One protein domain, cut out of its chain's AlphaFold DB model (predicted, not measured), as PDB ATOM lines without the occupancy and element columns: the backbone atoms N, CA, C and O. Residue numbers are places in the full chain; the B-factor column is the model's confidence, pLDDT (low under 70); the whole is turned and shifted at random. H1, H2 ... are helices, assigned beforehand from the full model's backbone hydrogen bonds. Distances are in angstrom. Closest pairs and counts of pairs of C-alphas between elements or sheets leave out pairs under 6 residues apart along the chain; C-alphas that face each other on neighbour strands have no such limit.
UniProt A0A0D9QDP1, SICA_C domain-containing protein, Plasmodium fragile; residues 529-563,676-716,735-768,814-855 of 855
ATOM      1  N   ILE A 529     311.217 285.999 175.520       72.75
ATOM      2  CA  ILE A 529     311.513 285.836 174.088       72.75
ATOM      3  C   ILE A 529     312.760 284.957 173.886       72.75
ATOM      4  O   ILE A 529     312.722 284.055 173.062       72.75
ATOM      5  N   GLU A 530     313.822 285.163 174.671       69.00
ATOM      6  CA  GLU A 530     315.049 284.348 174.664       69.00
ATOM      7  C   GLU A 530     314.730 282.872 174.966       69.00
ATOM      8  O   GLU A 530     315.122 282.005 174.195       69.00
ATOM      9  N   LEU A 531     313.920 282.578 175.994       74.88
ATOM     10  CA  LEU A 531     313.469 281.208 176.289       74.88
ATOM     11  C   LEU A 531     312.612 280.580 175.177       74.88
ATOM     12  O   LEU A 531     312.761 279.393 174.901       74.88
ATOM     13  N   HIS A 532     311.720 281.342 174.533       66.94
ATOM     14  CA  HIS A 532     310.929 280.811 173.414       66.94
ATOM     15  C   HIS A 532     311.795 280.576 172.169       66.94
ATOM     16  O   HIS A 532     311.579 279.595 171.465       66.94
ATOM     17  N   LEU A 533     312.780 281.441 171.908       73.44
ATOM     18  CA  LEU A 533     313.726 281.271 170.807       73.44
ATOM     19  C   LEU A 533     314.643 280.065 171.017       73.44
ATOM     20  O   LEU A 533     314.855 279.329 170.060       73.44
ATOM     21  N   GLU A 534     315.133 279.833 172.237       76.88
ATOM     22  CA  GLU A 534     315.972 278.669 172.549       76.88
ATOM     23  C   GLU A 534     315.190 277.360 172.373       76.88
ATOM     24  O   GLU A 534     315.614 276.489 171.622       76.88
ATOM     25  N   VAL A 535     313.984 277.258 172.947       70.94
ATOM     26  CA  VAL A 535     313.130 276.063 172.798       70.94
ATOM     27  C   VAL A 535     312.729 275.828 171.336       70.94
ATOM     28  O   VAL A 535     312.739 274.689 170.873       70.94
ATOM     29  N   LEU A 536     312.431 276.884 170.568       65.81
ATOM     30  CA  LEU A 536     312.211 276.757 169.121       65.81
ATOM     31  C   LEU A 536     313.476 276.304 168.385       65.81
ATOM     32  O   LEU A 536     313.376 275.572 167.406       65.81
ATOM     33  N   ASN A 537     314.663 276.711 168.836       69.25
ATOM     34  CA  ASN A 537     315.924 276.311 168.231       69.25
ATOM     35  C   ASN A 537     316.272 274.844 168.521       69.25
ATOM     36  O   ASN A 537     316.596 274.126 167.582       69.25
ATOM     37  N   GLU A 538     316.117 274.381 169.764       65.44
ATOM     38  CA  GLU A 538     316.270 272.969 170.149       65.44
ATOM     39  C   GLU A 538     315.259 272.056 169.428       65.44
ATOM     40  O   GLU A 538     315.614 270.975 168.955       65.44
ATOM     41  N   CYS A 539     313.999 272.487 169.291       56.50
ATOM     42  CA  CYS A 539     312.996 271.735 168.534       56.50
ATOM     43  C   CYS A 539     313.275 271.725 167.021       56.50
ATOM     44  O   CYS A 539     313.090 270.692 166.376       56.50
ATOM     45  N   GLU A 540     313.713 272.846 166.436       59.09
ATOM     46  CA  GLU A 540     314.019 272.923 165.003       59.09
ATOM     47  C   GLU A 540     315.280 272.150 164.615       59.09
ATOM     48  O   GLU A 540     315.274 271.534 163.553       59.09
ATOM     49  N   THR A 541     316.341 272.127 165.431       59.47
ATOM     50  CA  THR A 541     317.558 271.355 165.111       59.47
ATOM     51  C   THR A 541     317.274 269.855 165.096       59.47
ATOM     52  O   THR A 541     317.572 269.192 164.102       59.47
ATOM     53  N   ALA A 542     316.594 269.331 166.120       56.19
ATOM     54  CA  ALA A 542     316.187 267.927 166.173       56.19
ATOM     55  C   ALA A 542     315.207 267.544 165.041       56.19
ATOM     56  O   ALA A 542     315.275 266.438 164.498       56.19
ATOM     57  N   ALA A 543     314.309 268.452 164.642       57.94
ATOM     58  CA  ALA A 543     313.452 268.245 163.473       57.94
ATOM     59  C   ALA A 543     314.247 268.287 162.155       57.94
ATOM     60  O   ALA A 543     313.987 267.488 161.251       57.94
ATOM     61  N   TRP A 544     315.227 269.188 162.046       65.81
ATOM     62  CA  TRP A 544     316.041 269.375 160.849       65.81
ATOM     63  C   TRP A 544     316.929 268.169 160.557       65.81
ATOM     64  O   TRP A 544     316.932 267.709 159.419       65.81
ATOM     65  N   GLU A 545     317.616 267.601 161.552       62.19
ATOM     66  CA  GLU A 545     318.476 266.419 161.364       62.19
ATOM     67  C   GLU A 545     317.716 265.251 160.715       62.19
ATOM     68  O   GLU A 545     318.151 264.705 159.700       62.19
ATOM     69  N   ASN A 546     316.519 264.940 161.223       62.56
ATOM     70  CA  ASN A 546     315.653 263.881 160.692       62.56
ATOM     71  C   ASN A 546     315.131 264.164 159.267       62.56
ATOM     72  O   ASN A 546     314.867 263.240 158.498       62.56
ATOM     73  N   VAL A 547     314.951 265.438 158.906       67.75
ATOM     74  CA  VAL A 547     314.370 265.863 157.621       67.75
ATOM     75  C   VAL A 547     315.435 266.039 156.531       67.75
ATOM     76  O   VAL A 547     315.210 265.654 155.381       67.75
ATOM     77  N   ASN A 548     316.598 266.578 156.891       74.50
ATOM     78  CA  ASN A 548     317.756 266.797 156.026       74.50
ATOM     79  C   ASN A 548     318.277 265.483 155.430       74.50
ATOM     80  O   ASN A 548     318.507 265.381 154.227       74.50
ATOM     81  N   ASP A 549     318.361 264.449 156.268       76.69
ATOM     82  CA  ASP A 549     318.822 263.114 155.900       76.69
ATOM     83  C   ASP A 549     317.968 262.501 154.766       76.69
ATOM     84  O   ASP A 549     318.482 261.866 153.845       76.69
ATOM     85  N   ASP A 550     316.656 262.763 154.753       79.00
ATOM     86  CA  ASP A 550     315.755 262.358 153.666       79.00
ATOM     87  C   ASP A 550     315.929 263.180 152.382       79.00
ATOM     88  O   ASP A 550     315.876 262.620 151.284       79.00
ATOM     89  N   TYR A 551     316.168 264.492 152.487       80.19
ATOM     90  CA  TYR A 551     316.505 265.307 151.316       80.19
ATOM     91  C   TYR A 551     317.820 264.851 150.675       80.19
ATOM     92  O   TYR A 551     317.918 264.805 149.447       80.19
ATOM     93  N   TRP A 552     318.808 264.456 151.482       83.38
ATOM     94  CA  TRP A 552     320.071 263.901 150.999       83.38
ATOM     95  C   TRP A 552     319.880 262.517 150.365       83.38
ATOM     96  O   TRP A 552     320.385 262.300 149.263       83.38
ATOM     97  N   LYS A 553     319.067 261.621 150.950       83.50
ATOM     98  CA  LYS A 553     318.675 260.344 150.311       83.50
ATOM     99  C   LYS A 553     318.045 260.559 148.930       83.50
ATOM    100  O   LYS A 553     318.401 259.843 147.999       83.50
ATOM    101  N   ILE A 554     317.170 261.560 148.770       84.62
ATOM    102  CA  ILE A 554     316.564 261.915 147.471       84.62
ATOM    103  C   ILE A 554     317.635 262.327 146.445       84.62
ATOM    104  O   ILE A 554     317.584 261.878 145.300       84.62
ATOM    105  N   VAL A 555     318.620 263.140 146.844       83.56
ATOM    106  CA  VAL A 555     319.715 263.566 145.953       83.56
ATOM    107  C   VAL A 555     320.617 262.385 145.583       83.56
ATOM    108  O   VAL A 555     320.840 262.137 144.401       83.56
ATOM    109  N   VAL A 556     321.081 261.603 146.562       84.00
ATOM    110  CA  VAL A 556     321.951 260.440 146.316       84.00
ATOM    111  C   VAL A 556     321.247 259.389 145.449       84.00
ATOM    112  O   VAL A 556     321.863 258.841 144.536       84.00
ATOM    113  N   GLN A 557     319.946 259.149 145.659       84.56
ATOM    114  CA  GLN A 557     319.170 258.211 144.844       84.56
ATOM    115  C   GLN A 557     319.053 258.658 143.378       84.56
ATOM    116  O   GLN A 557     319.143 257.813 142.489       84.56
ATOM    117  N   GLN A 558     318.891 259.960 143.107       84.50
ATOM    118  CA  GLN A 558     318.815 260.479 141.735       84.50
ATOM    119  C   GLN A 558     320.147 260.328 140.976       84.50
ATOM    120  O   GLN A 558     320.144 260.054 139.779       84.50
ATOM    121  N   PHE A 559     321.282 260.469 141.667       83.88
ATOM    122  CA  PHE A 559     322.622 260.396 141.068       83.88
ATOM    123  C   PHE A 559     323.248 258.985 141.099       83.88
ATOM    124  O   PHE A 559     324.331 258.780 140.546       83.88
ATOM    125  N   ALA A 560     322.586 257.990 141.701       79.50
ATOM    126  CA  ALA A 560     323.142 256.652 141.941       79.50
ATOM    127  C   ALA A 560     323.710 255.965 140.678       79.50
ATOM    128  O   ALA A 560     324.758 255.321 140.743       79.50
ATOM    129  N   GLN A 561     323.077 256.147 139.514       73.50
ATOM    130  CA  GLN A 561     323.521 255.549 138.246       73.50
ATOM    131  C   GLN A 561     324.849 256.136 137.715       73.50
ATOM    132  O   GLN A 561     325.581 255.457 136.991       73.50
ATOM    133  N   ASP A 562     325.204 257.366 138.099       75.94
ATOM    134  CA  ASP A 562     326.500 257.979 137.773       75.94
ATOM    135  C   ASP A 562     327.602 257.617 138.780       75.94
ATOM    136  O   ASP A 562     328.783 257.611 138.430       75.94
ATOM    137  N   LEU A 563     327.226 257.224 140.002       71.81
ATOM    138  CA  LEU A 563     328.148 256.681 141.004       71.81
ATOM    139  C   LEU A 563     328.535 255.220 140.706       71.81
ATOM    140  O   LEU A 563     329.689 254.829 140.903       71.81
ATOM    141  N   ASP A 676     324.512 250.446 151.798       54.16
ATOM    142  CA  ASP A 676     325.787 250.865 152.396       54.16
ATOM    143  C   ASP A 676     326.402 252.048 151.623       54.16
ATOM    144  O   ASP A 676     326.917 253.005 152.204       54.16
ATOM    145  N   ALA A 677     326.238 252.042 150.294       54.78
ATOM    146  CA  ALA A 677     326.662 253.124 149.406       54.78
ATOM    147  C   ALA A 677     325.966 254.465 149.715       54.78
ATOM    148  O   ALA A 677     326.615 255.510 149.687       54.78
ATOM    149  N   THR A 678     324.673 254.452 150.060       64.50
ATOM    150  CA  THR A 678     323.931 255.677 150.409       64.50
ATOM    151  C   THR A 678     324.424 256.283 151.723       64.50
ATOM    152  O   THR A 678     324.660 257.488 151.778       64.50
ATOM    153  N   SER A 679     324.657 255.468 152.759       71.75
ATOM    154  CA  SER A 679     325.251 255.930 154.023       71.75
ATOM    155  C   SER A 679     326.692 256.414 153.855       71.75
ATOM    156  O   SER A 679     327.059 257.443 154.421       71.75
ATOM    157  N   ALA A 680     327.497 255.736 153.030       71.88
ATOM    158  CA  ALA A 680     328.845 256.187 152.695       71.88
ATOM    159  C   ALA A 680     328.829 257.538 151.956       71.88
ATOM    160  O   ALA A 680     329.650 258.405 152.250       71.88
ATOM    161  N   CYS A 681     327.870 257.750 151.047       73.31
ATOM    162  CA  CYS A 681     327.695 259.025 150.357       73.31
ATOM    163  C   CYS A 681     327.239 260.136 151.317       73.31
ATOM    164  O   CYS A 681     327.825 261.210 151.294       73.31
ATOM    165  N   ILE A 682     326.289 259.878 152.225       80.12
ATOM    166  CA  ILE A 682     325.857 260.846 153.253       80.12
ATOM    167  C   ILE A 682     327.016 261.246 154.179       80.12
ATOM    168  O   ILE A 682     327.260 262.435 154.382       80.12
ATOM    169  N   HIS A 683     327.805 260.285 154.669       79.88
ATOM    170  CA  HIS A 683     328.994 260.592 155.471       79.88
ATOM    171  C   HIS A 683     330.053 261.366 154.654       79.88
ATOM    172  O   HIS A 683     330.760 262.224 155.193       79.88
ATOM    173  N   TRP A 684     330.167 261.094 153.352       80.81
ATOM    174  CA  TRP A 684     331.062 261.826 152.457       80.81
ATOM    175  C   TRP A 684     330.575 263.262 152.180       80.81
ATOM    176  O   TRP A 684     331.412 264.166 152.167       80.81
ATOM    177  N   ILE A 685     329.258 263.488 152.045       79.62
ATOM    178  CA  ILE A 685     328.632 264.822 151.963       79.62
ATOM    179  C   ILE A 685     329.007 265.632 153.199       79.62
ATOM    180  O   ILE A 685     329.602 266.697 153.062       79.62
ATOM    181  N   ASP A 686     328.720 265.118 154.397       77.06
ATOM    182  CA  ASP A 686     328.973 265.842 155.645       77.06
ATOM    183  C   ASP A 686     330.464 266.179 155.824       77.06
ATOM    184  O   ASP A 686     330.823 267.328 156.086       77.06
ATOM    185  N   ARG A 687     331.359 265.222 155.530       77.56
ATOM    186  CA  ARG A 687     332.813 265.448 155.575       77.56
ATOM    187  C   ARG A 687     333.269 266.571 154.636       77.56
ATOM    188  O   ARG A 687     334.068 267.408 155.048       77.56
ATOM    189  N   HIS A 688     332.789 266.610 153.392       73.38
ATOM    190  CA  HIS A 688     333.275 267.556 152.371       73.38
ATOM    191  C   HIS A 688     332.423 268.832 152.248       73.38
ATOM    192  O   HIS A 688     332.799 269.763 151.539       73.38
ATOM    193  N   LYS A 689     331.330 268.940 153.014       79.62
ATOM    194  CA  LYS A 689     330.483 270.135 153.173       79.62
ATOM    195  C   LYS A 689     331.285 271.416 153.431       79.62
ATOM    196  O   LYS A 689     330.917 272.494 152.961       79.62
ATOM    197  N   HIS A 690     332.398 271.303 154.156       77.19
ATOM    198  CA  HIS A 690     333.227 272.437 154.548       77.19
ATOM    199  C   HIS A 690     333.937 273.132 153.363       77.19
ATOM    200  O   HIS A 690     334.011 274.363 153.372       77.19
ATOM    201  N   LEU A 691     334.345 272.397 152.316       72.25
ATOM    202  CA  LEU A 691     334.936 272.946 151.077       72.25
ATOM    203  C   LEU A 691     334.043 274.000 150.411       72.25
ATOM    204  O   LEU A 691     334.506 275.011 149.888       72.25
ATOM    205  N   LEU A 692     332.735 273.759 150.434       71.19
ATOM    206  CA  LEU A 692     331.741 274.595 149.769       71.19
ATOM    207  C   LEU A 692     331.278 275.774 150.629       71.19
ATOM    208  O   LEU A 692     330.524 276.619 150.143       71.19
ATOM    209  N   ARG A 693     331.766 275.913 151.870       71.94
ATOM    210  CA  ARG A 693     331.454 277.070 152.724       71.94
ATOM    211  C   ARG A 693     331.963 278.383 152.120       71.94
ATOM    212  O   ARG A 693     331.273 279.393 152.225       71.94
ATOM    213  N   GLU A 694     333.087 278.353 151.401       69.56
ATOM    214  CA  GLU A 694     333.586 279.490 150.605       69.56
ATOM    215  C   GLU A 694     332.816 279.683 149.285       69.56
ATOM    216  O   GLU A 694     332.794 280.776 148.716       69.56
ATOM    217  N   CYS A 695     332.121 278.644 148.814       71.06
ATOM    218  CA  CYS A 695     331.266 278.703 147.633       71.06
ATOM    219  C   CYS A 695     329.866 279.275 147.909       71.06
ATOM    220  O   CYS A 695     329.259 279.821 146.990       71.06
ATOM    221  N   THR A 696     329.364 279.232 149.149       74.88
ATOM    222  CA  THR A 696     328.013 279.743 149.486       74.88
ATOM    223  C   THR A 696     327.810 281.242 149.215       74.88
ATOM    224  O   THR A 696     326.675 281.694 149.067       74.88
ATOM    225  N   THR A 697     328.894 282.017 149.106       77.75
ATOM    226  CA  THR A 697     328.878 283.454 148.772       77.75
ATOM    227  C   THR A 697     329.000 283.742 147.270       77.75
ATOM    228  O   THR A 697     328.879 284.894 146.852       77.75
ATOM    229  N   GLN A 698     329.244 282.719 146.443       81.62
ATOM    230  CA  GLN A 698     329.539 282.889 145.021       81.62
ATOM    231  C   GLN A 698     328.270 283.189 144.206       81.62
ATOM    232  O   GLN A 698     327.222 282.588 144.463       81.62
ATOM    233  N   PRO A 699     328.342 284.043 143.163       84.56
ATOM    234  CA  PRO A 699     327.171 284.415 142.367       84.56
ATOM    235  C   PRO A 699     326.415 283.228 141.753       84.56
ATOM    236  O   PRO A 699     325.191 283.265 141.684       84.56
ATOM    237  N   TRP A 700     327.117 282.161 141.351       83.62
ATOM    238  CA  TRP A 700     326.490 280.959 140.787       83.62
ATOM    239  C   TRP A 700     325.694 280.164 141.833       83.62
ATOM    240  O   TRP A 700     324.617 279.661 141.521       83.62
ATOM    241  N   PHE A 701     326.171 280.092 143.081       86.50
ATOM    242  CA  PHE A 701     325.472 279.400 144.168       86.50
ATOM    243  C   PHE A 701     324.239 280.200 144.597       86.50
ATOM    244  O   PHE A 701     323.157 279.642 144.767       86.50
ATOM    245  N   LEU A 702     324.376 281.526 144.689       85.38
ATOM    246  CA  LEU A 702     323.261 282.435 144.959       85.38
ATOM    247  C   LEU A 702     322.204 282.402 143.840       85.38
ATOM    248  O   LEU A 702     321.013 282.452 144.144       85.38
ATOM    249  N   GLN A 703     322.612 282.251 142.574       86.31
ATOM    250  CA  GLN A 703     321.687 282.032 141.457       86.31
ATOM    251  C   GLN A 703     320.967 280.686 141.586       86.31
ATOM    252  O   GLN A 703     319.744 280.661 141.566       86.31
ATOM    253  N   LEU A 704     321.690 279.582 141.806       86.88
ATOM    254  CA  LEU A 704     321.096 278.248 141.959       86.88
ATOM    255  C   LEU A 704     320.112 278.184 143.147       86.88
ATOM    256  O   LEU A 704     319.057 277.551 143.067       86.88
ATOM    257  N   LYS A 705     320.414 278.915 144.227       89.25
ATOM    258  CA  LYS A 705     319.533 279.126 145.384       89.25
ATOM    259  C   LYS A 705     318.276 279.930 145.029       89.25
ATOM    260  O   LYS A 705     317.181 279.584 145.475       89.25
ATOM    261  N   ALA A 706     318.411 280.984 144.223       86.94
ATOM    262  CA  ALA A 706     317.277 281.757 143.717       86.94
ATOM    263  C   ALA A 706     316.402 280.925 142.761       86.94
ATOM    264  O   ALA A 706     315.180 280.954 142.888       86.94
ATOM    265  N   ASP A 707     317.011 280.124 141.882       88.31
ATOM    266  CA  ASP A 707     316.327 279.226 140.948       88.31
ATOM    267  C   ASP A 707     315.520 278.146 141.689       88.31
ATOM    268  O   ASP A 707     314.390 277.846 141.299       88.31
ATOM    269  N   TRP A 708     316.053 277.595 142.791       88.44
ATOM    270  CA  TRP A 708     315.305 276.700 143.685       88.44
ATOM    271  C   TRP A 708     314.116 277.418 144.340       88.44
ATOM    272  O   TRP A 708     312.985 276.944 144.234       88.44
ATOM    273  N   LYS A 709     314.322 278.596 144.951       85.81
ATOM    274  CA  LYS A 709     313.228 279.370 145.576       85.81
ATOM    275  C   LYS A 709     312.142 279.786 144.580       85.81
ATOM    276  O   LYS A 709     310.960 279.765 144.927       85.81
ATOM    277  N   GLN A 710     312.525 280.147 143.354       87.06
ATOM    278  CA  GLN A 710     311.598 280.486 142.279       87.06
ATOM    279  C   GLN A 710     310.816 279.254 141.811       87.06
ATOM    280  O   GLN A 710     309.599 279.340 141.659       87.06
ATOM    281  N   TYR A 711     311.481 278.109 141.627       86.69
ATOM    282  CA  TYR A 711     310.812 276.853 141.286       86.69
ATOM    283  C   TYR A 711     309.819 276.427 142.373       86.69
ATOM    284  O   TYR A 711     308.683 276.079 142.058       86.69
ATOM    285  N   LEU A 712     310.210 276.518 143.649       83.06
ATOM    286  CA  LEU A 712     309.340 276.215 144.785       83.06
ATOM    287  C   LEU A 712     308.117 277.148 144.829       83.06
ATOM    288  O   LEU A 712     307.014 276.666 145.051       83.06
ATOM    289  N   HIS A 713     308.272 278.448 144.545       80.69
ATOM    290  CA  HIS A 713     307.135 279.371 144.402       80.69
ATOM    291  C   HIS A 713     306.203 278.981 143.247       80.69
ATOM    292  O   HIS A 713     304.997 278.866 143.450       80.69
ATOM    293  N   GLN A 714     306.757 278.765 142.048       79.62
ATOM    294  CA  GLN A 714     305.983 278.424 140.849       79.62
ATOM    295  C   GLN A 714     305.213 277.110 141.023       79.62
ATOM    296  O   GLN A 714     304.035 277.035 140.701       79.62
ATOM    297  N   HIS A 715     305.848 276.080 141.586       69.56
ATOM    298  CA  HIS A 715     305.204 274.781 141.766       69.56
ATOM    299  C   HIS A 715     304.253 274.731 142.987       69.56
ATOM    300  O   HIS A 715     303.530 273.748 143.156       69.56
ATOM    301  N   TRP A 716     304.226 275.781 143.821       65.00
ATOM    302  CA  TRP A 716     303.329 275.923 144.974       65.00
ATOM    303  C   TRP A 716     302.043 276.695 144.645       65.00
ATOM    304  O   TRP A 716     300.975 276.295 145.112       65.00
ATOM    305  N   VAL A 735     306.151 269.000 154.703       71.19
ATOM    306  CA  VAL A 735     307.504 268.501 154.407       71.19
ATOM    307  C   VAL A 735     307.499 267.569 153.188       71.19
ATOM    308  O   VAL A 735     308.418 267.595 152.377       71.19
ATOM    309  N   GLU A 736     306.425 266.811 152.997       72.75
ATOM    310  CA  GLU A 736     306.206 265.870 151.896       72.75
ATOM    311  C   GLU A 736     306.084 266.608 150.554       72.75
ATOM    312  O   GLU A 736     306.749 266.249 149.585       72.75
ATOM    313  N   MET A 737     305.316 267.703 150.513       73.81
ATOM    314  CA  MET A 737     305.175 268.536 149.310       73.81
ATOM    315  C   MET A 737     306.501 269.207 148.937       73.81
ATOM    316  O   MET A 737     306.833 269.309 147.754       73.81
ATOM    317  N   LYS A 738     307.289 269.631 149.938       78.00
ATOM    318  CA  LYS A 738     308.652 270.128 149.713       78.00
ATOM    319  C   LYS A 738     309.583 269.024 149.190       78.00
ATOM    320  O   LYS A 738     310.314 269.277 148.235       78.00
ATOM    321  N   LYS A 739     309.534 267.806 149.751       82.81
ATOM    322  CA  LYS A 739     310.301 266.628 149.287       82.81
ATOM    323  C   LYS A 739     309.983 266.274 147.828       82.81
ATOM    324  O   LYS A 739     310.915 266.062 147.051       82.81
ATOM    325  N   ASP A 740     308.716 266.304 147.415       81.94
ATOM    326  CA  ASP A 740     308.321 266.061 146.019       81.94
ATOM    327  C   ASP A 740     308.757 267.182 145.060       81.94
ATOM    328  O   ASP A 740     309.257 266.903 143.965       81.94
ATOM    329  N   ALA A 741     308.621 268.451 145.459       86.06
ATOM    330  CA  ALA A 741     309.127 269.580 144.676       86.06
ATOM    331  C   ALA A 741     310.659 269.519 144.528       86.06
ATOM    332  O   ALA A 741     311.185 269.699 143.427       86.06
ATOM    333  N   TRP A 742     311.372 269.194 145.611       88.06
ATOM    334  CA  TRP A 742     312.822 269.013 145.612       88.06
ATOM    335  C   TRP A 742     313.244 267.879 144.682       88.06
ATOM    336  O   TRP A 742     314.086 268.089 143.816       88.06
ATOM    337  N   LYS A 743     312.605 266.706 144.772       87.25
ATOM    338  CA  LYS A 743     312.886 265.550 143.908       87.25
ATOM    339  C   LYS A 743     312.778 265.892 142.417       87.25
ATOM    340  O   LYS A 743     313.680 265.570 141.645       87.25
ATOM    341  N   LYS A 744     311.715 266.599 142.013       88.06
ATOM    342  CA  LYS A 744     311.531 267.065 140.625       88.06
ATOM    343  C   LYS A 744     312.592 268.090 140.203       88.06
ATOM    344  O   LYS A 744     313.084 268.036 139.076       88.06
ATOM    345  N   TRP A 745     312.964 269.014 141.091       90.44
ATOM    346  CA  TRP A 745     313.996 270.017 140.813       90.44
ATOM    347  C   TRP A 745     315.396 269.397 140.710       90.44
ATOM    348  O   TRP A 745     316.131 269.701 139.775       90.44
ATOM    349  N   VAL A 746     315.740 268.464 141.598       89.25
ATOM    350  CA  VAL A 746     317.004 267.714 141.588       89.25
ATOM    351  C   VAL A 746     317.146 266.883 140.314       89.25
ATOM    352  O   VAL A 746     318.206 266.925 139.695       89.25
ATOM    353  N   ALA A 747     316.087 266.212 139.849       86.12
ATOM    354  CA  ALA A 747     316.095 265.527 138.552       86.12
ATOM    355  C   ALA A 747     316.347 266.495 137.373       86.12
ATOM    356  O   ALA A 747     317.075 266.168 136.437       86.12
ATOM    357  N   ARG A 748     315.819 267.727 137.440       87.19
ATOM    358  CA  ARG A 748     316.106 268.780 136.450       87.19
ATOM    359  C   ARG A 748     317.555 269.277 136.522       87.19
ATOM    360  O   ARG A 748     318.149 269.503 135.473       87.19
ATOM    361  N   GLN A 749     318.134 269.428 137.714       86.00
ATOM    362  CA  GLN A 749     319.549 269.800 137.864       86.00
ATOM    363  C   GLN A 749     320.488 268.671 137.417       86.00
ATOM    364  O   GLN A 749     321.485 268.936 136.754       86.00
ATOM    365  N   HIS A 750     320.134 267.411 137.684       83.94
ATOM    366  CA  HIS A 750     320.840 266.227 137.182       83.94
ATOM    367  C   HIS A 750     320.862 266.187 135.646       83.94
ATOM    368  O   HIS A 750     321.928 266.025 135.060       83.94
ATOM    369  N   ALA A 751     319.737 266.470 134.979       83.94
ATOM    370  CA  ALA A 751     319.691 266.597 133.518       83.94
ATOM    371  C   ALA A 751     320.549 267.760 132.968       83.94
ATOM    372  O   ALA A 751     321.084 267.667 131.863       83.94
ATOM    373  N   LEU A 752     320.714 268.846 133.735       79.75
ATOM    374  CA  LEU A 752     321.554 270.000 133.381       79.75
ATOM    375  C   LEU A 752     323.029 269.854 133.810       79.75
ATOM    376  O   LEU A 752     323.852 270.686 133.422       79.75
ATOM    377  N   MET A 753     323.386 268.799 134.556       78.00
ATOM    378  CA  MET A 753     324.733 268.558 135.101       78.00
ATOM    379  C   MET A 753     325.825 268.714 134.041       78.00
ATOM    380  O   MET A 753     326.829 269.380 134.284       78.00
ATOM    381  N   ASN A 754     325.628 268.128 132.857       70.94
ATOM    382  CA  ASN A 754     326.614 268.176 131.777       70.94
ATOM    383  C   ASN A 754     326.824 269.602 131.240       70.94
ATOM    384  O   ASN A 754     327.951 269.988 130.968       70.94
ATOM    385  N   THR A 755     325.769 270.416 131.145       76.44
ATOM    386  CA  THR A 755     325.863 271.808 130.668       76.44
ATOM    387  C   THR A 755     326.540 272.726 131.688       76.44
ATOM    388  O   THR A 755     327.267 273.646 131.316       76.44
ATOM    389  N   TYR A 756     326.338 272.480 132.984       70.62
ATOM    390  CA  TYR A 756     327.059 273.211 134.025       70.62
ATOM    391  C   TYR A 756     328.488 272.686 134.248       70.62
ATOM    392  O   TYR A 756     329.330 273.451 134.718       70.62
ATOM    393  N   SER A 757     328.802 271.431 133.900       68.00
ATOM    394  CA  SER A 757     330.146 270.872 134.118       68.00
ATOM    395  C   SER A 757     331.225 271.507 133.233       68.00
ATOM    396  O   SER A 757     332.399 271.505 133.600       68.00
ATOM    397  N   GLU A 758     330.828 272.128 132.120       70.56
ATOM    398  CA  GLU A 758     331.693 272.913 131.231       70.56
ATOM    399  C   GLU A 758     332.101 274.283 131.819       70.56
ATOM    400  O   GLU A 758     332.971 274.957 131.268       70.56
ATOM    401  N   GLN A 759     331.505 274.715 132.938       77.06
ATOM    402  CA  GLN A 759     331.766 276.025 133.541       77.06
ATOM    403  C   GLN A 759     333.080 276.057 134.338       77.06
ATOM    404  O   GLN A 759     333.370 275.162 135.136       77.06
ATOM    405  N   GLU A 760     333.842 277.149 134.209       77.44
ATOM    406  CA  GLU A 760     335.149 277.320 134.872       77.44
ATOM    407  C   GLU A 760     335.066 277.202 136.405       77.44
ATOM    408  O   GLU A 760     335.938 276.594 137.029       77.44
ATOM    409  N   TRP A 761     333.992 277.718 137.019       80.75
ATOM    410  CA  TRP A 761     333.774 277.609 138.467       80.75
ATOM    411  C   TRP A 761     333.569 276.157 138.919       80.75
ATOM    412  O   TRP A 761     334.026 275.787 140.001       80.75
ATOM    413  N   PHE A 762     332.931 275.322 138.091       80.81
ATOM    414  CA  PHE A 762     332.692 273.916 138.406       80.81
ATOM    415  C   PHE A 762     333.968 273.091 138.227       80.81
ATOM    416  O   PHE A 762     334.274 272.253 139.068       80.81
ATOM    417  N   GLN A 763     334.771 273.380 137.196       79.31
ATOM    418  CA  GLN A 763     336.100 272.774 137.039       79.31
ATOM    419  C   GLN A 763     337.039 273.153 138.200       79.31
ATOM    420  O   GLN A 763     337.760 272.293 138.701       79.31
ATOM    421  N   HIS A 764     337.008 274.400 138.687       79.31
ATOM    422  CA  HIS A 764     337.776 274.792 139.877       79.31
ATOM    423  C   HIS A 764     337.299 274.054 141.138       79.31
ATOM    424  O   HIS A 764     338.122 273.581 141.922       79.31
ATOM    425  N   LEU A 765     335.986 273.938 141.341       81.25
ATOM    426  CA  LEU A 765     335.414 273.223 142.480       81.25
ATOM    427  C   LEU A 765     335.750 271.721 142.445       81.25
ATOM    428  O   LEU A 765     336.179 271.178 143.461       81.25
ATOM    429  N   LEU A 766     335.632 271.079 141.276       82.62
ATOM    430  CA  LEU A 766     336.075 269.699 141.041       82.62
ATOM    431  C   LEU A 766     337.528 269.502 141.473       82.62
ATOM    432  O   LEU A 766     337.809 268.612 142.268       82.62
ATOM    433  N   ASN A 767     338.437 270.363 141.001       81.31
ATOM    434  CA  ASN A 767     339.858 270.269 141.331       81.31
ATOM    435  C   ASN A 767     340.116 270.395 142.846       81.31
ATOM    436  O   ASN A 767     341.061 269.783 143.341       81.31
ATOM    437  N   ASN A 768     339.313 271.166 143.589       80.12
ATOM    438  CA  ASN A 768     339.436 271.279 145.048       80.12
ATOM    439  C   ASN A 768     338.977 269.988 145.755       80.12
ATOM    440  O   ASN A 768     339.709 269.450 146.583       80.12
ATOM    441  N   HIS A 814     336.348 258.874 132.209       42.03
ATOM    442  CA  HIS A 814     335.352 258.196 133.038       42.03
ATOM    443  C   HIS A 814     335.432 258.593 134.524       42.03
ATOM    444  O   HIS A 814     334.384 258.711 135.146       42.03
ATOM    445  N   MET A 815     336.620 258.880 135.081       41.47
ATOM    446  CA  MET A 815     336.794 259.274 136.497       41.47
ATOM    447  C   MET A 815     336.138 260.623 136.819       41.47
ATOM    448  O   MET A 815     335.681 260.851 137.938       41.47
ATOM    449  N   LYS A 816     336.013 261.504 135.818       62.97
ATOM    450  CA  LYS A 816     335.351 262.803 135.979       62.97
ATOM    451  C   LYS A 816     333.842 262.694 136.194       62.97
ATOM    452  O   LYS A 816     333.275 263.603 136.795       62.97
ATOM    453  N   LYS A 817     333.185 261.609 135.760       69.38
ATOM    454  CA  LYS A 817     331.741 261.408 135.969       69.38
ATOM    455  C   LYS A 817     331.357 261.239 137.450       69.38
ATOM    456  O   LYS A 817     330.597 262.079 137.923       69.38
ATOM    457  N   PRO A 818     331.882 260.251 138.210       78.00
ATOM    458  CA  PRO A 818     331.528 260.089 139.618       78.00
ATOM    459  C   PRO A 818     332.004 261.268 140.473       78.00
ATOM    460  O   PRO A 818     331.285 261.667 141.380       78.00
ATOM    461  N   LEU A 819     333.149 261.894 140.158       79.19
ATOM    462  CA  LEU A 819     333.578 263.130 140.831       79.19
ATOM    463  C   LEU A 819     332.624 264.305 140.552       79.19
ATOM    464  O   LEU A 819     332.312 265.063 141.471       79.19
ATOM    465  N   SER A 820     332.096 264.428 139.329       82.50
ATOM    466  CA  SER A 820     331.063 265.425 139.008       82.50
ATOM    467  C   SER A 820     329.754 265.130 139.729       82.50
ATOM    468  O   SER A 820     329.208 266.037 140.348       82.50
ATOM    469  N   ALA A 821     329.283 263.880 139.719       84.69
ATOM    470  CA  ALA A 821     328.083 263.461 140.439       84.69
ATOM    471  C   ALA A 821     328.203 263.755 141.943       84.69
ATOM    472  O   ALA A 821     327.361 264.456 142.493       84.69
ATOM    473  N   ASN A 822     329.297 263.334 142.582       84.44
ATOM    474  CA  ASN A 822     329.627 263.650 143.975       84.44
ATOM    475  C   ASN A 822     329.628 265.166 144.255       84.44
ATOM    476  O   ASN A 822     329.036 265.624 145.232       84.44
ATOM    477  N   THR A 823     330.242 265.961 143.376       86.00
ATOM    478  CA  THR A 823     330.284 267.427 143.516       86.00
ATOM    479  C   THR A 823     328.891 268.054 143.363       86.00
ATOM    480  O   THR A 823     328.549 268.968 144.109       86.00
ATOM    481  N   TRP A 824     328.043 267.539 142.468       86.12
ATOM    482  CA  TRP A 824     326.646 267.968 142.344       86.12
ATOM    483  C   TRP A 824     325.792 267.568 143.543       86.12
ATOM    484  O   TRP A 824     325.022 268.395 144.026       86.12
ATOM    485  N   ILE A 825     325.961 266.353 144.068       88.06
ATOM    486  CA  ILE A 825     325.292 265.897 145.290       88.06
ATOM    487  C   ILE A 825     325.596 266.870 146.444       88.06
ATOM    488  O   ILE A 825     324.667 267.350 147.090       88.06
ATOM    489  N   LEU A 826     326.869 267.237 146.642       85.25
ATOM    490  CA  LEU A 826     327.300 268.241 147.624       85.25
ATOM    491  C   LEU A 826     326.672 269.631 147.402       85.25
ATOM    492  O   LEU A 826     326.161 270.231 148.348       85.25
ATOM    493  N   ILE A 827     326.708 270.156 146.169       88.06
ATOM    494  CA  ILE A 827     326.125 271.470 145.839       88.06
ATOM    495  C   ILE A 827     324.629 271.483 146.172       88.06
ATOM    496  O   ILE A 827     324.148 272.409 146.822       88.06
ATOM    497  N   LEU A 828     323.892 270.458 145.737       88.50
ATOM    498  CA  LEU A 828     322.445 270.373 145.913       88.50
ATOM    499  C   LEU A 828     322.080 270.176 147.392       88.50
ATOM    500  O   LEU A 828     321.189 270.866 147.884       88.50
ATOM    501  N   ALA A 829     322.812 269.328 148.122       86.81
ATOM    502  CA  ALA A 829     322.684 269.158 149.572       86.81
ATOM    503  C   ALA A 829     322.824 270.491 150.336       86.81
ATOM    504  O   ALA A 829     322.023 270.785 151.223       86.81
ATOM    505  N   LEU A 830     323.784 271.336 149.946       86.38
ATOM    506  CA  LEU A 830     323.970 272.660 150.542       86.38
ATOM    507  C   LEU A 830     322.942 273.704 150.086       86.38
ATOM    508  O   LEU A 830     322.632 274.610 150.857       86.38
ATOM    509  N   VAL A 831     322.389 273.604 148.872       87.50
ATOM    510  CA  VAL A 831     321.316 274.509 148.418       87.50
ATOM    511  C   VAL A 831     320.020 274.276 149.197       87.50
ATOM    512  O   VAL A 831     319.384 275.262 149.576       87.50
ATOM    513  N   ILE A 832     319.634 273.023 149.479       84.75
ATOM    514  CA  ILE A 832     318.438 272.756 150.298       84.75
ATOM    515  C   ILE A 832     318.651 273.195 151.749       84.75
ATOM    516  O   ILE A 832     317.832 273.954 152.263       84.75
ATOM    517  N   GLU A 833     319.781 272.838 152.370       84.94
ATOM    518  CA  GLU A 833     320.102 273.239 153.747       84.94
ATOM    519  C   GLU A 833     320.137 274.766 153.904       84.94
ATOM    520  O   GLU A 833     319.457 275.329 154.761       84.94
ATOM    521  N   ALA A 834     320.848 275.472 153.020       81.75
ATOM    522  CA  ALA A 834     320.937 276.926 153.083       81.75
ATOM    523  C   ALA A 834     319.607 277.636 152.756       81.75
ATOM    524  O   ALA A 834     319.469 278.818 153.076       81.75
ATOM    525  N   CYS A 835     318.647 276.973 152.102       82.38
ATOM    526  CA  CYS A 835     317.297 277.506 151.897       82.38
ATOM    527  C   CYS A 835     316.381 277.257 153.095       82.38
ATOM    528  O   CYS A 835     315.695 278.185 153.513       82.38
ATOM    529  N   GLU A 836     316.379 276.050 153.657       81.31
ATOM    530  CA  GLU A 836     315.520 275.707 154.794       81.31
ATOM    531  C   GLU A 836     315.958 276.433 156.076       81.31
ATOM    532  O   GLU A 836     315.098 276.945 156.789       81.31
ATOM    533  N   LEU A 837     317.267 276.626 156.302       79.75
ATOM    534  CA  LEU A 837     317.778 277.504 157.369       79.75
ATOM    535  C   LEU A 837     317.281 278.953 157.219       79.75
ATOM    536  O   LEU A 837     316.872 279.577 158.195       79.75
ATOM    537  N   GLU A 838     317.268 279.505 156.000       78.88
ATOM    538  CA  GLU A 838     316.703 280.841 155.758       78.88
ATOM    539  C   GLU A 838     315.183 280.879 155.957       78.88
ATOM    540  O   GLU A 838     314.667 281.872 156.465       78.88
ATOM    541  N   SER A 839     314.460 279.817 155.591       74.88
ATOM    542  CA  SER A 839     313.020 279.716 155.846       74.88
ATOM    543  C   SER A 839     312.698 279.615 157.338       74.88
ATOM    544  O   SER A 839     311.751 280.259 157.784       74.88
ATOM    545  N   SER A 840     313.493 278.880 158.122       73.25
ATOM    546  CA  SER A 840     313.313 278.800 159.575       73.25
ATOM    547  C   SER A 840     313.651 280.130 160.255       73.25
ATOM    548  O   SER A 840     312.870 280.598 161.082       73.25
ATOM    549  N   MET A 841     314.711 280.832 159.826       72.88
ATOM    550  CA  MET A 841     314.986 282.200 160.292       72.88
ATOM    551  C   MET A 841     313.836 283.164 159.973       72.88
ATOM    552  O   MET A 841     313.410 283.897 160.860       72.88
ATOM    553  N   GLN A 842     313.271 283.129 158.762       72.75
ATOM    554  CA  GLN A 842     312.113 283.963 158.404       72.75
ATOM    555  C   GLN A 842     310.864 283.624 159.234       72.75
ATOM    556  O   GLN A 842     310.113 284.519 159.619       72.75
ATOM    557  N   GLN A 843     310.644 282.346 159.551       73.50
ATOM    558  CA  GLN A 843     309.544 281.921 160.417       73.50
ATOM    559  C   GLN A 843     309.769 282.339 161.881       73.50
ATOM    560  O   GLN A 843     308.821 282.770 162.538       73.50
ATOM    561  N   LYS A 844     311.015 282.295 162.372       76.12
ATOM    562  CA  LYS A 844     311.432 282.821 163.682       76.12
ATOM    563  C   LYS A 844     311.283 284.344 163.767       76.12
ATOM    564  O   LYS A 844     310.768 284.828 164.769       76.12
ATOM    565  N   GLU A 845     311.651 285.096 162.727       77.38
ATOM    566  CA  GLU A 845     311.428 286.550 162.646       77.38
ATOM    567  C   GLU A 845     309.930 286.887 162.729       77.38
ATOM    568  O   GLU A 845     309.525 287.657 163.599       77.38
ATOM    569  N   LEU A 846     309.089 286.239 161.912       80.06
ATOM    570  CA  LEU A 846     307.631 286.425 161.947       80.06
ATOM    571  C   LEU A 846     307.006 286.014 163.291       80.06
ATOM    572  O   LEU A 846     306.069 286.663 163.756       80.06
ATOM    573  N   TYR A 847     307.518 284.960 163.931       75.31
ATOM    574  CA  TYR A 847     307.085 284.547 165.267       75.31
ATOM    575  C   TYR A 847     307.473 285.573 166.340       75.31
ATOM    576  O   TYR A 847     306.664 285.873 167.216       75.31
ATOM    577  N   VAL A 848     308.683 286.140 166.271       76.38
ATOM    578  CA  VAL A 848     309.131 287.204 167.182       76.38
ATOM    579  C   VAL A 848     308.307 288.474 166.984       76.38
ATOM    580  O   VAL A 848     307.909 289.069 167.981       76.38
ATOM    581  N   ASP A 849     307.974 288.852 165.748       76.88
ATOM    582  CA  ASP A 849     307.067 289.974 165.476       76.88
ATOM    583  C   ASP A 849     305.644 289.695 166.017       76.88
ATOM    584  O   ASP A 849     305.105 290.524 166.754       76.88
ATOM    585  N   GLU A 850     305.061 288.508 165.775       82.81
ATOM    586  CA  GLU A 850     303.750 288.117 166.337       82.81
ATOM    587  C   GLU A 850     303.773 288.073 167.886       82.81
ATOM    588  O   GLU A 850     302.766 288.368 168.536       82.81
ATOM    589  N   LEU A 851     304.910 287.729 168.499       78.19
ATOM    590  CA  LEU A 851     305.106 287.725 169.951       78.19
ATOM    591  C   LEU A 851     305.300 289.143 170.517       78.19
ATOM    592  O   LEU A 851     304.795 289.437 171.601       78.19
ATOM    593  N   LEU A 852     305.985 290.034 169.796       76.75
ATOM    594  CA  LEU A 852     306.179 291.438 170.175       76.75
ATOM    595  C   LEU A 852     304.878 292.247 170.084       76.75
ATOM    596  O   LEU A 852     304.605 293.026 170.995       76.75
ATOM    597  N   ASP A 853     304.049 292.024 169.060       79.75
ATOM    598  CA  ASP A 853     302.731 292.670 168.927       79.75
ATOM    599  C   ASP A 853     301.740 292.241 170.033       79.75
ATOM    600  O   ASP A 853     300.811 292.980 170.366       79.75
ATOM    601  N   LYS A 854     301.951 291.070 170.653       76.12
ATOM    602  CA  LYS A 854     301.145 290.555 171.779       76.12
ATOM    603  C   LYS A 854     301.601 291.039 173.165       76.12
ATOM    604  O   LYS A 854     300.925 290.729 174.149       76.12
ATOM    605  N   LEU A 855     302.730 291.752 173.272       69.06
ATOM    606  CA  LEU A 855     303.430 292.045 174.537       69.06
ATOM    607  C   LEU A 855     303.373 293.516 174.961       69.06
ATOM    608  O   LEU A 855     302.984 293.757 176.130       69.06
TER     609      LEU A 855
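Overview. This is residues 529 to 563, 676 to 716, 735 to 768 and 814 to 855 of the 855 residues of the protein "SICA_C domain-containing protein" of Plasmodium fragile (UniProt A0A0D9QDP1). Long helix H6 is the core; H1 runs back beside it, while H2, H3, H4 and H5 gather round its residues 819 to 835. The printed part has 152 residues with six named helices, H1 to H6 in chain order: all helix. It is compact, radius of gyration of the C-alphas 17.1 A, but elongated, spanning 62 by 33 by 29 A.

Arrangement. H6, residues 816 to 853, is the hub. H1, residues 529 to 563, touches it at a shallow tilt of 22 degrees, opposite ways; closest C-alphas are Leu 563 and Pro 818, 5.0 A. Also touching H6, by closest C-alphas, are H2, residues 676 to 693 (Ile 685 to Leu 826, 5.7 A), H3, residues 699 to 716 (Lys 705 to Val 831, 5.8 A), H4, residues 735 to 757 (Ser 757 to Ser 820, 7.4 A), and H5, residues 760 to 768 (Leu 766 to Thr 823, 6.7 A). Each O i to N i+4 pair is within hydrogen-bond range in H3 and H5; H1 has 27 of 31, H2 10 of 14, H4 17 of 19, H6 33 of 34.

Along the chain. H6 is 55.2 A long, H1 47.1 A. C-alpha 529 begins H1 at (311.513, 285.836, 174.088); C-alpha 853 ends H6 at (302.731, 292.670, 168.927).

Size, cuts and confidence. Cuts leave C-alpha gaps of 13.0 A (563 to 676), 12.7 A (716 to 735) and 18.2 A (768 to 814). Links H2 to H3 and H4 to H5 are tight. Mean pLDDT of the printed part is 77.2; 26 residues are under 70, among them 536 to 547.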